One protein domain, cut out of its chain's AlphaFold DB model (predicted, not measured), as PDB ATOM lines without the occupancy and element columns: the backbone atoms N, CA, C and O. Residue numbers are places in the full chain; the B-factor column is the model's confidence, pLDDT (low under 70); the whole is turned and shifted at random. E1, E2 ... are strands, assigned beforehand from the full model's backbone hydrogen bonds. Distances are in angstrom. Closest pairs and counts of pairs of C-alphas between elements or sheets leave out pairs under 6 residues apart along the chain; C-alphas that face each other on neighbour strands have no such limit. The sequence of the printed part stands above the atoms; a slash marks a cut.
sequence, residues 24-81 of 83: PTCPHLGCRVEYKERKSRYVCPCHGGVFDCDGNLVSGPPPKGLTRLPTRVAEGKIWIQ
ATOM      1  N   PRO A  24      69.763  83.703  72.133       96.75
ATOM      2  CA  PRO A  24      68.678  84.641  72.374       96.75
ATOM      3  C   PRO A  24      67.302  83.960  72.454       96.75
ATOM      4  O   PRO A  24      66.291  84.651  72.545       96.75
ATOM      5  N   THR A  25      67.225  82.634  72.389       96.94
ATOM      6  CA  THR A  25      65.975  81.881  72.513       96.94
ATOM      7  C   THR A  25      65.478  81.917  73.956       96.94
ATOM      8  O   THR A  25      66.103  81.379  74.870       96.94
ATOM      9  N   CYS A  26      64.320  82.540  74.173       98.06
ATOM     10  CA  CYS A  26      63.670  82.570  75.474       98.06
ATOM     11  C   CYS A  26      63.271  81.144  75.895       98.06
ATOM     12  O   CYS A  26      62.501  80.501  75.175       98.06
ATOM     13  N   PRO A  27      63.691  80.662  77.078       97.81
ATOM     14  CA  PRO A  27      63.409  79.306  77.547       97.81
ATOM     15  C   PRO A  27      61.950  79.094  77.973       97.81
ATOM     16  O   PRO A  27      61.626  78.029  78.488       97.81
ATOM     17  N   HIS A  28      61.081  80.097  77.798       97.94
ATOM     18  CA  HIS A  28      59.641  79.934  77.959       97.94
ATOM     19  C   HIS A  28      59.053  79.177  76.759       97.94
ATOM     20  O   HIS A  28      58.802  77.986  76.857       97.94
ATOM     21  N   LEU A  29      58.873  79.860  75.621       97.25
ATOM     22  CA  LEU A  29      58.232  79.311  74.414       97.25
ATOM     23  C   LEU A  29      59.020  79.625  73.129       97.25
ATOM     24  O   LEU A  29      58.467  79.624  72.035       97.25
ATOM     25  N   GLY A  30      60.312  79.945  73.247       95.94
ATOM     26  CA  GLY A  30      61.214  80.049  72.097       95.94
ATOM     27  C   GLY A  30      61.296  81.413  71.406       95.94
ATOM     28  O   GLY A  30      62.072  81.564  70.468       95.94
ATOM     29  N   CYS A  31      60.562  82.434  71.863       97.06
ATOM     30  CA  CYS A  31      60.703  83.788  71.315       97.06
ATOM     31  C   CYS A  31      62.146  84.297  71.423       97.06
ATOM     32  O   CYS A  31      62.792  84.119  72.456       97.06
ATOM     33  N   ARG A  32      62.623  85.028  70.414       96.88
ATOM     34  CA  ARG A  32      63.899  85.742  70.505       96.88
ATOM     35  C   ARG A  32      63.789  86.887  71.521       96.88
ATOM     36  O   ARG A  32      62.883  87.709  71.421       96.88
ATOM     37  N   VAL A  33      64.693  86.947  72.495       98.06
ATOM     38  CA  VAL A  33      64.802  88.076  73.431       98.06
ATOM     39  C   VAL A  33      65.529  89.253  72.792       98.06
ATOM     40  O   VAL A  33      66.358  89.076  71.899       98.06
ATOM     41  N   GLU A  34      65.249  90.454  73.288       97.75
ATOM     42  CA  GLU A  34      65.876  91.696  72.845       97.75
ATOM     43  C   GLU A  34      66.755  92.279  73.947       97.75
ATOM     44  O   GLU A  34      66.310  92.433  75.085       97.75
ATOM     45  N   TYR A  35      67.982  92.672  73.613       97.50
ATOM     46  CA  TYR A  35      68.800  93.464  74.526       97.50
ATOM     47  C   TYR A  35      68.271  94.903  74.616       97.50
ATOM     48  O   TYR A  35      68.104  95.588  73.608       97.50
ATOM     49  N   LYS A  36      67.995  95.370  75.834       97.25
ATOM     50  CA  LYS A  36      67.541  96.729  76.139       97.25
ATOM     51  C   LYS A  36      68.676  97.491  76.814       97.25
ATOM     52  O   LYS A  36      68.828  97.416  78.031       97.25
ATOM     53  N   GLU A  37      69.426  98.263  76.028       94.25
ATOM     54  CA  GLU A  37      70.624  99.002  76.465       94.25
ATOM     55  C   GLU A  37      70.385  99.857  77.712       94.25
ATOM     56  O   GLU A  37      71.111  99.731  78.691       94.25
ATOM     57  N   ARG A  38      69.303 100.649  77.738       96.00
ATOM     58  CA  ARG A  38      68.961 101.513  78.887       96.00
ATOM     59  C   ARG A  38      68.740 100.756  80.198       96.00
ATOM     60  O   ARG A  38      68.774 101.364  81.260       96.00
ATOM     61  N   LYS A  39      68.440  99.458  80.123       92.38
ATOM     62  CA  LYS A  39      68.199  98.601  81.287       92.38
ATOM     63  C   LYS A  39      69.368  97.652  81.553       92.38
ATOM     64  O   LYS A  39      69.386  97.039  82.613       92.38
ATOM     65  N   SER A  40      70.298  97.490  80.608       94.88
ATOM     66  CA  SER A  40      71.304  96.420  80.617       94.88
ATOM     67  C   SER A  40      70.668  95.054  80.914       94.88
ATOM     68  O   SER A  40      71.046  94.350  81.855       94.88
ATOM     69  N   ARG A  41      69.605  94.724  80.166       97.88
ATOM     70  CA  ARG A  41      68.824  93.484  80.309       97.88
ATOM     71  C   ARG A  41      68.454  92.912  78.953       97.88
ATOM     72  O   ARG A  41      68.172  93.673  78.031       97.88
ATOM     73  N   TYR A  42      68.334  91.594  78.872       98.25
ATOM     74  CA  TYR A  42      67.562  90.956  77.811       98.25
ATOM     75  C   TYR A  42      66.101  90.866  78.238       98.25
ATOM     76  O   TYR A  42      65.797  90.483  79.367       98.25
ATOM     77  N   VAL A  43      65.189  91.227  77.344       98.38
ATOM     78  CA  VAL A  43      63.750  91.224  77.598       98.38
ATOM     79  C   VAL A  43      63.058  90.433  76.499       98.38
ATOM     80  O   VAL A  43      63.237  90.708  75.315       98.38
ATOM     81  N   CYS A  44      62.269  89.436  76.885       98.44
ATOM     82  CA  CYS A  44      61.420  88.695  75.967       98.44
ATOM     83  C   CYS A  44      60.187  89.546  75.612       98.44
ATOM     84  O   CYS A  44      59.391  89.835  76.510       98.44
ATOM     85  N   PRO A  45      59.980  89.912  74.335       97.94
ATOM     86  CA  PRO A  45      58.863  90.770  73.939       97.94
ATOM     87  C   PRO A  45      57.502  90.066  74.034       97.94
ATOM     88  O   PRO A  45      56.479  90.731  74.106       97.94
ATOM     89  N   CYS A  46      57.479  88.731  74.059       98.12
ATOM     90  CA  CYS A  46      56.236  87.962  74.041       98.12
ATOM     91  C   CYS A  46      55.496  87.995  75.386       98.12
ATOM     92  O   CYS A  46      54.302  88.250  75.429       98.12
ATOM     93  N   HIS A  47      56.205  87.730  76.488       97.44
ATOM     94  CA  HIS A  47      55.584  87.570  77.813       97.44
ATOM     95  C   HIS A  47      56.369  88.266  78.934       97.44
ATOM     96  O   HIS A  47      56.160  87.977  80.106       97.44
ATOM     97  N   GLY A  48      57.317  89.143  78.592       97.31
ATOM     98  CA  GLY A  48      57.988  90.002  79.569       97.31
ATOM     99  C   GLY A  48      59.081  89.342  80.413       97.31
ATOM    100  O   GLY A  48      59.532  89.959  81.369       97.31
ATOM    101  N   GLY A  49      59.545  88.135  80.070       98.44
ATOM    102  CA  GLY A  49      60.687  87.516  80.754       98.44
ATOM    103  C   GLY A  49      61.929  88.415  80.710       98.44
ATOM    104  O   GLY A  49      62.282  88.912  79.639       98.44
ATOM    105  N   VAL A  50      62.581  88.626  81.855       98.62
ATOM    106  CA  VAL A  50      63.738  89.528  81.995       98.62
ATOM    107  C   VAL A  50      64.964  88.738  82.424       98.62
ATOM    108  O   VAL A  50      64.894  87.954  83.371       98.62
ATOM    109  N   PHE A  51      66.094  89.002  81.772       98.69
ATOM    110  CA  PHE A  51      67.380  88.373  82.052       98.69
ATOM    111  C   PHE A  51      68.486  89.423  82.183       98.69
ATOM    112  O   PHE A  51      68.437  90.468  81.526       98.69
ATOM    113  N   ASP A  52      69.480  89.167  83.029       97.69
ATOM    114  CA  ASP A  52      70.663  90.027  83.157       97.69
ATOM    115  C   ASP A  52      71.662  89.830  82.001       97.69
ATOM    116  O   ASP A  52      71.453  88.994  81.123       97.69
ATOM    117  N   CYS A  53      72.748  90.610  81.972       95.69
ATOM    118  CA  CYS A  53      73.767  90.520  80.918       95.69
ATOM    119  C   CYS A  53      74.503  89.170  80.886       95.69
ATOM    120  O   CYS A  53      75.019  88.794  79.834       95.69
ATOM    121  N   ASP A  54      74.518  88.438  82.002       96.19
ATOM    122  CA  ASP A  54      75.044  87.077  82.079       96.19
ATOM    123  C   ASP A  54      73.995  86.028  81.656       96.19
ATOM    124  O   ASP A  54      74.288  84.833  81.611       96.19
ATOM    125  N   GLY A  55      72.767  86.436  81.332       97.62
ATOM    126  CA  GLY A  55      71.668  85.562  80.931       97.62
ATOM    127  C   GLY A  55      70.937  84.895  82.097       97.62
ATOM    128  O   GLY A  55      70.087  84.040  81.851       97.62
ATOM    129  N   ASN A  56      71.220  85.250  83.354       98.50
ATOM    130  CA  ASN A  56      70.449  84.730  84.484       98.50
ATOM    131  C   ASN A  56      69.017  85.274  84.436       98.50
ATOM    132  O   ASN A  56      68.786  86.409  84.019       98.50
ATOM    133  N   LEU A  57      68.054  84.469  84.887       98.56
ATOM    134  CA  LEU A  57      66.668  84.906  85.032       98.56
ATOM    135  C   LEU A  57      66.568  85.958  86.145       98.56
ATOM    136  O   LEU A  57      67.006  85.719  87.265       98.56
ATOM    137  N   VAL A  58      65.957  87.097  85.830       98.50
ATOM    138  CA  VAL A  58      65.670  88.183  86.779       98.50
ATOM    139  C   VAL A  58      64.178  88.242  87.097       98.50
ATOM    140  O   VAL A  58      63.807  88.447  88.247       98.50
ATOM    141  N   SER A  59      63.316  88.068  86.089       97.94
ATOM    142  CA  SER A  59      61.860  88.085  86.263       97.94
ATOM    143  C   SER A  59      61.173  87.129  85.291       97.94
ATOM    144  O   SER A  59      61.505  87.093  84.103       97.94
ATOM    145  N   GLY A  60      60.211  86.370  85.821       91.25
ATOM    146  CA  GLY A  60      59.397  85.384  85.105       91.25
ATOM    147  C   GLY A  60      58.391  86.021  84.140       91.25
ATOM    148  O   GLY A  60      58.191  87.236  84.190       91.25
ATOM    149  N   PRO A  61      57.778  85.230  83.236       96.81
ATOM    150  CA  PRO A  61      57.410  83.815  83.413       96.81
ATOM    151  C   PRO A  61      58.416  82.689  83.071       96.81
ATOM    152  O   PRO A  61      58.135  81.567  83.488       96.81
ATOM    153  N   PRO A  62      59.535  82.872  82.327       98.00
ATOM    154  CA  PRO A  62      60.398  81.741  81.960       98.00
ATOM    155  C   PRO A  62      60.923  80.958  83.180       98.00
ATOM    156  O   PRO A  62      61.234  81.579  84.192       98.00
ATOM    157  N   PRO A  63      61.097  79.624  83.092       97.31
ATOM    158  CA  PRO A  63      61.462  78.792  84.248       97.31
ATOM    159  C   PRO A  63      62.962  78.798  84.584       97.31
ATOM    160  O   PRO A  63      63.369  78.273  85.616       97.31
ATOM    161  N   LYS A  64      63.809  79.332  83.695       98.38
ATOM    162  CA  LYS A  64      65.273  79.363  83.836       98.38
ATOM    163  C   LYS A  64      65.881  80.528  83.055       98.38
ATOM    164  O   LYS A  64      65.183  81.183  82.285       98.38
ATOM    165  N   GLY A  65      67.180  80.761  83.251       98.50
ATOM    166  CA  GLY A  65      67.965  81.726  82.476       98.50
ATOM    167  C   GLY A  65      68.187  81.313  81.015       98.50
ATOM    168  O   GLY A  65      67.890  80.185  80.615       98.50
ATOM    169  N   LEU A  66      68.723  82.239  80.224       98.25
ATOM    170  CA  LEU A  66      69.124  82.010  78.836       98.25
ATOM    171  C   LEU A  66      70.291  81.018  78.755       98.25
ATOM    172  O   LEU A  66      71.142  80.946  79.645       98.25
ATOM    173  N   THR A  67      70.355  80.274  77.654       97.56
ATOM    174  CA  THR A  67      71.437  79.316  77.416       97.56
ATOM    175  C   THR A  67      72.737  80.054  77.108       97.56
ATOM    176  O   THR A  67      72.813  80.834  76.158       97.56
ATOM    177  N   ARG A  68      73.780  79.759  77.885       97.31
ATOM    178  CA  ARG A  68      75.158  80.170  77.598       97.31
ATOM    179  C   ARG A  68      75.802  79.128  76.696       97.31
ATOM    180  O   ARG A  68      75.747  77.939  77.000       97.31
ATOM    181  N   LEU A  69      76.396  79.569  75.598       96.88
ATOM    182  CA  LEU A  69      77.064  78.693  74.642       96.88
ATOM    183  C   LEU A  69      78.557  78.608  74.984       96.88
ATOM    184  O   LEU A  69      79.154  79.649  75.269       96.88
ATOM    185  N   PRO A  70      79.181  77.415  74.955       96.00
ATOM    186  CA  PRO A  70      80.622  77.293  75.130       96.00
ATOM    187  C   PRO A  70      81.379  78.131  74.101       96.00
ATOM    188  O   PRO A  70      81.083  78.089  72.903       96.00
ATOM    189  N   THR A  71      82.375  78.877  74.574       95.88
ATOM    190  CA  THR A  71      83.199  79.753  73.737       95.88
ATOM    191  C   THR A  71      84.679  79.445  73.882       95.88
ATOM    192  O   THR A  71      85.157  79.199  74.989       95.88
ATOM    193  N   ARG A  72      85.429  79.572  72.785       94.56
ATOM    194  CA  ARG A  72      86.898  79.559  72.787       94.56
ATOM    195  C   ARG A  72      87.429  80.754  72.004       94.56
ATOM    196  O   ARG A  72      87.087  80.930  70.839       94.56
ATOM    197  N   VAL A  73      88.291  81.551  72.633       93.75
ATOM    198  CA  VAL A  73      88.991  82.666  71.981       93.75
ATOM    199  C   VAL A  73      90.395  82.202  71.607       93.75
ATOM    200  O   VAL A  73      91.153  81.784  72.478       93.75
ATOM    201  N   ALA A  74      90.730  82.230  70.320       93.25
ATOM    202  CA  ALA A  74      92.049  81.844  69.823       93.25
ATOM    203  C   ALA A  74      92.307  82.495  68.461       93.25
ATOM    204  O   ALA A  74      91.389  82.587  67.650       93.25
ATOM    205  N   GLU A  75      93.547  82.927  68.208       93.75
ATOM    206  CA  GLU A  75      93.991  83.412  66.887       93.75
ATOM    207  C   GLU A  75      93.099  84.530  66.307       93.75
ATOM    208  O   GLU A  75      92.722  84.514  65.136       93.75
ATOM    209  N   GLY A  76      92.680  85.483  67.149       91.00
ATOM    210  CA  GLY A  76      91.793  86.581  66.736       91.00
ATOM    211  C   GLY A  76      90.351  86.160  66.413       91.00
ATOM    212  O   GLY A  76      89.566  86.987  65.956       91.00
ATOM    213  N   LYS A  77      89.979  84.900  66.664       94.50
ATOM    214  CA  LYS A  77      88.642  84.342  66.419       94.50
ATOM    215  C   LYS A  77      87.931  84.008  67.729       94.50
ATOM    216  O   LYS A  77      88.559  83.689  68.741       94.50
ATOM    217  N   ILE A  78      86.600  84.048  67.683       94.31
ATOM    218  CA  ILE A  78      85.711  83.563  68.743       94.31
ATOM    219  C   ILE A  78      84.957  82.364  68.175       94.31
ATOM    220  O   ILE A  78      84.101  82.514  67.307       94.31
ATOM    221  N   TRP A  79      85.285  81.178  68.666       94.69
ATOM    222  CA  TRP A  79      84.573  79.946  68.357       94.69
ATOM    223  C   TRP A  79      83.414  79.780  69.332       94.69
ATOM    224  O   TRP A  79      83.597  79.976  70.533       94.69
ATOM    225  N   ILE A  80      82.238  79.416  68.821       94.94
ATOM    226  CA  ILE A  80      81.015  79.221  69.606       94.94
ATOM    227  C   ILE A  80      80.476  77.838  69.270       94.94
ATOM    228  O   ILE A  80      80.218  77.549  68.102       94.94
ATOM    229  N   GLN A  81      80.301  76.991  70.280       93.06
ATOM    230  CA  GLN A  81      79.700  75.676  70.100       93.06
ATOM    231  C   GLN A  81      78.200  75.761  70.381       93.06
ATOM    232  O   GLN A  81      77.775  76.106  71.483       93.06
TER     233      GLN A  81
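What this domain is: This is residues 24 to 81 of the 83 residues of the protein "Rieske (2Fe-2S) protein" of Armatimonadetes bacterium (UniProt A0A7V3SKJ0). Little regular structure is present: a loop-rich body holds the hairpin E1-E2 and strand E3, and a long link leads away to a second hairpin, E4-E5, whose residues 73 to 78 stick out. The printed part has 58 residues, no named helix and five strands, E1 to E5 in chain order, holding 17 residues: all strand, in two antiparallel pairs plus E3. It is elongated, 40 by 24 by 15 A, and only just loose, close to compact, with radius of gyration of the C-alphas 12.7 A.

How they stand to each other: E4, residues 71 to 74, and E5, residues 77 to 80, form an antiparallel hairpin; N 72 and O 79 are within hydrogen-bond range, 2.9 A. E1, residues 34 to 36, and E2, residues 41 to 43, form another; N 36 and O 41 are 2.8 A apart. E3, residues 57 to 59, pairs with no named strand; residues 50 to 51 pair antiparallel with it and with residues 42 to 43 of E2. E5 is apart from E1, E2 and E3.

Where its parts are: E4 measures 9.9 A, E5 9.7 A. E1 begins at C-alpha 34 (65.876, 91.696, 72.845); E5 ends at C-alpha 80 (81.015, 79.221, 69.606).

The domain as a whole: The farthest C-alphas, His 47 and Glu 75, are 40.1 A apart. The printed part has no cut. Links E2 to E3 and E3 to E4 are long. No printed residue is under 70 in pLDDT.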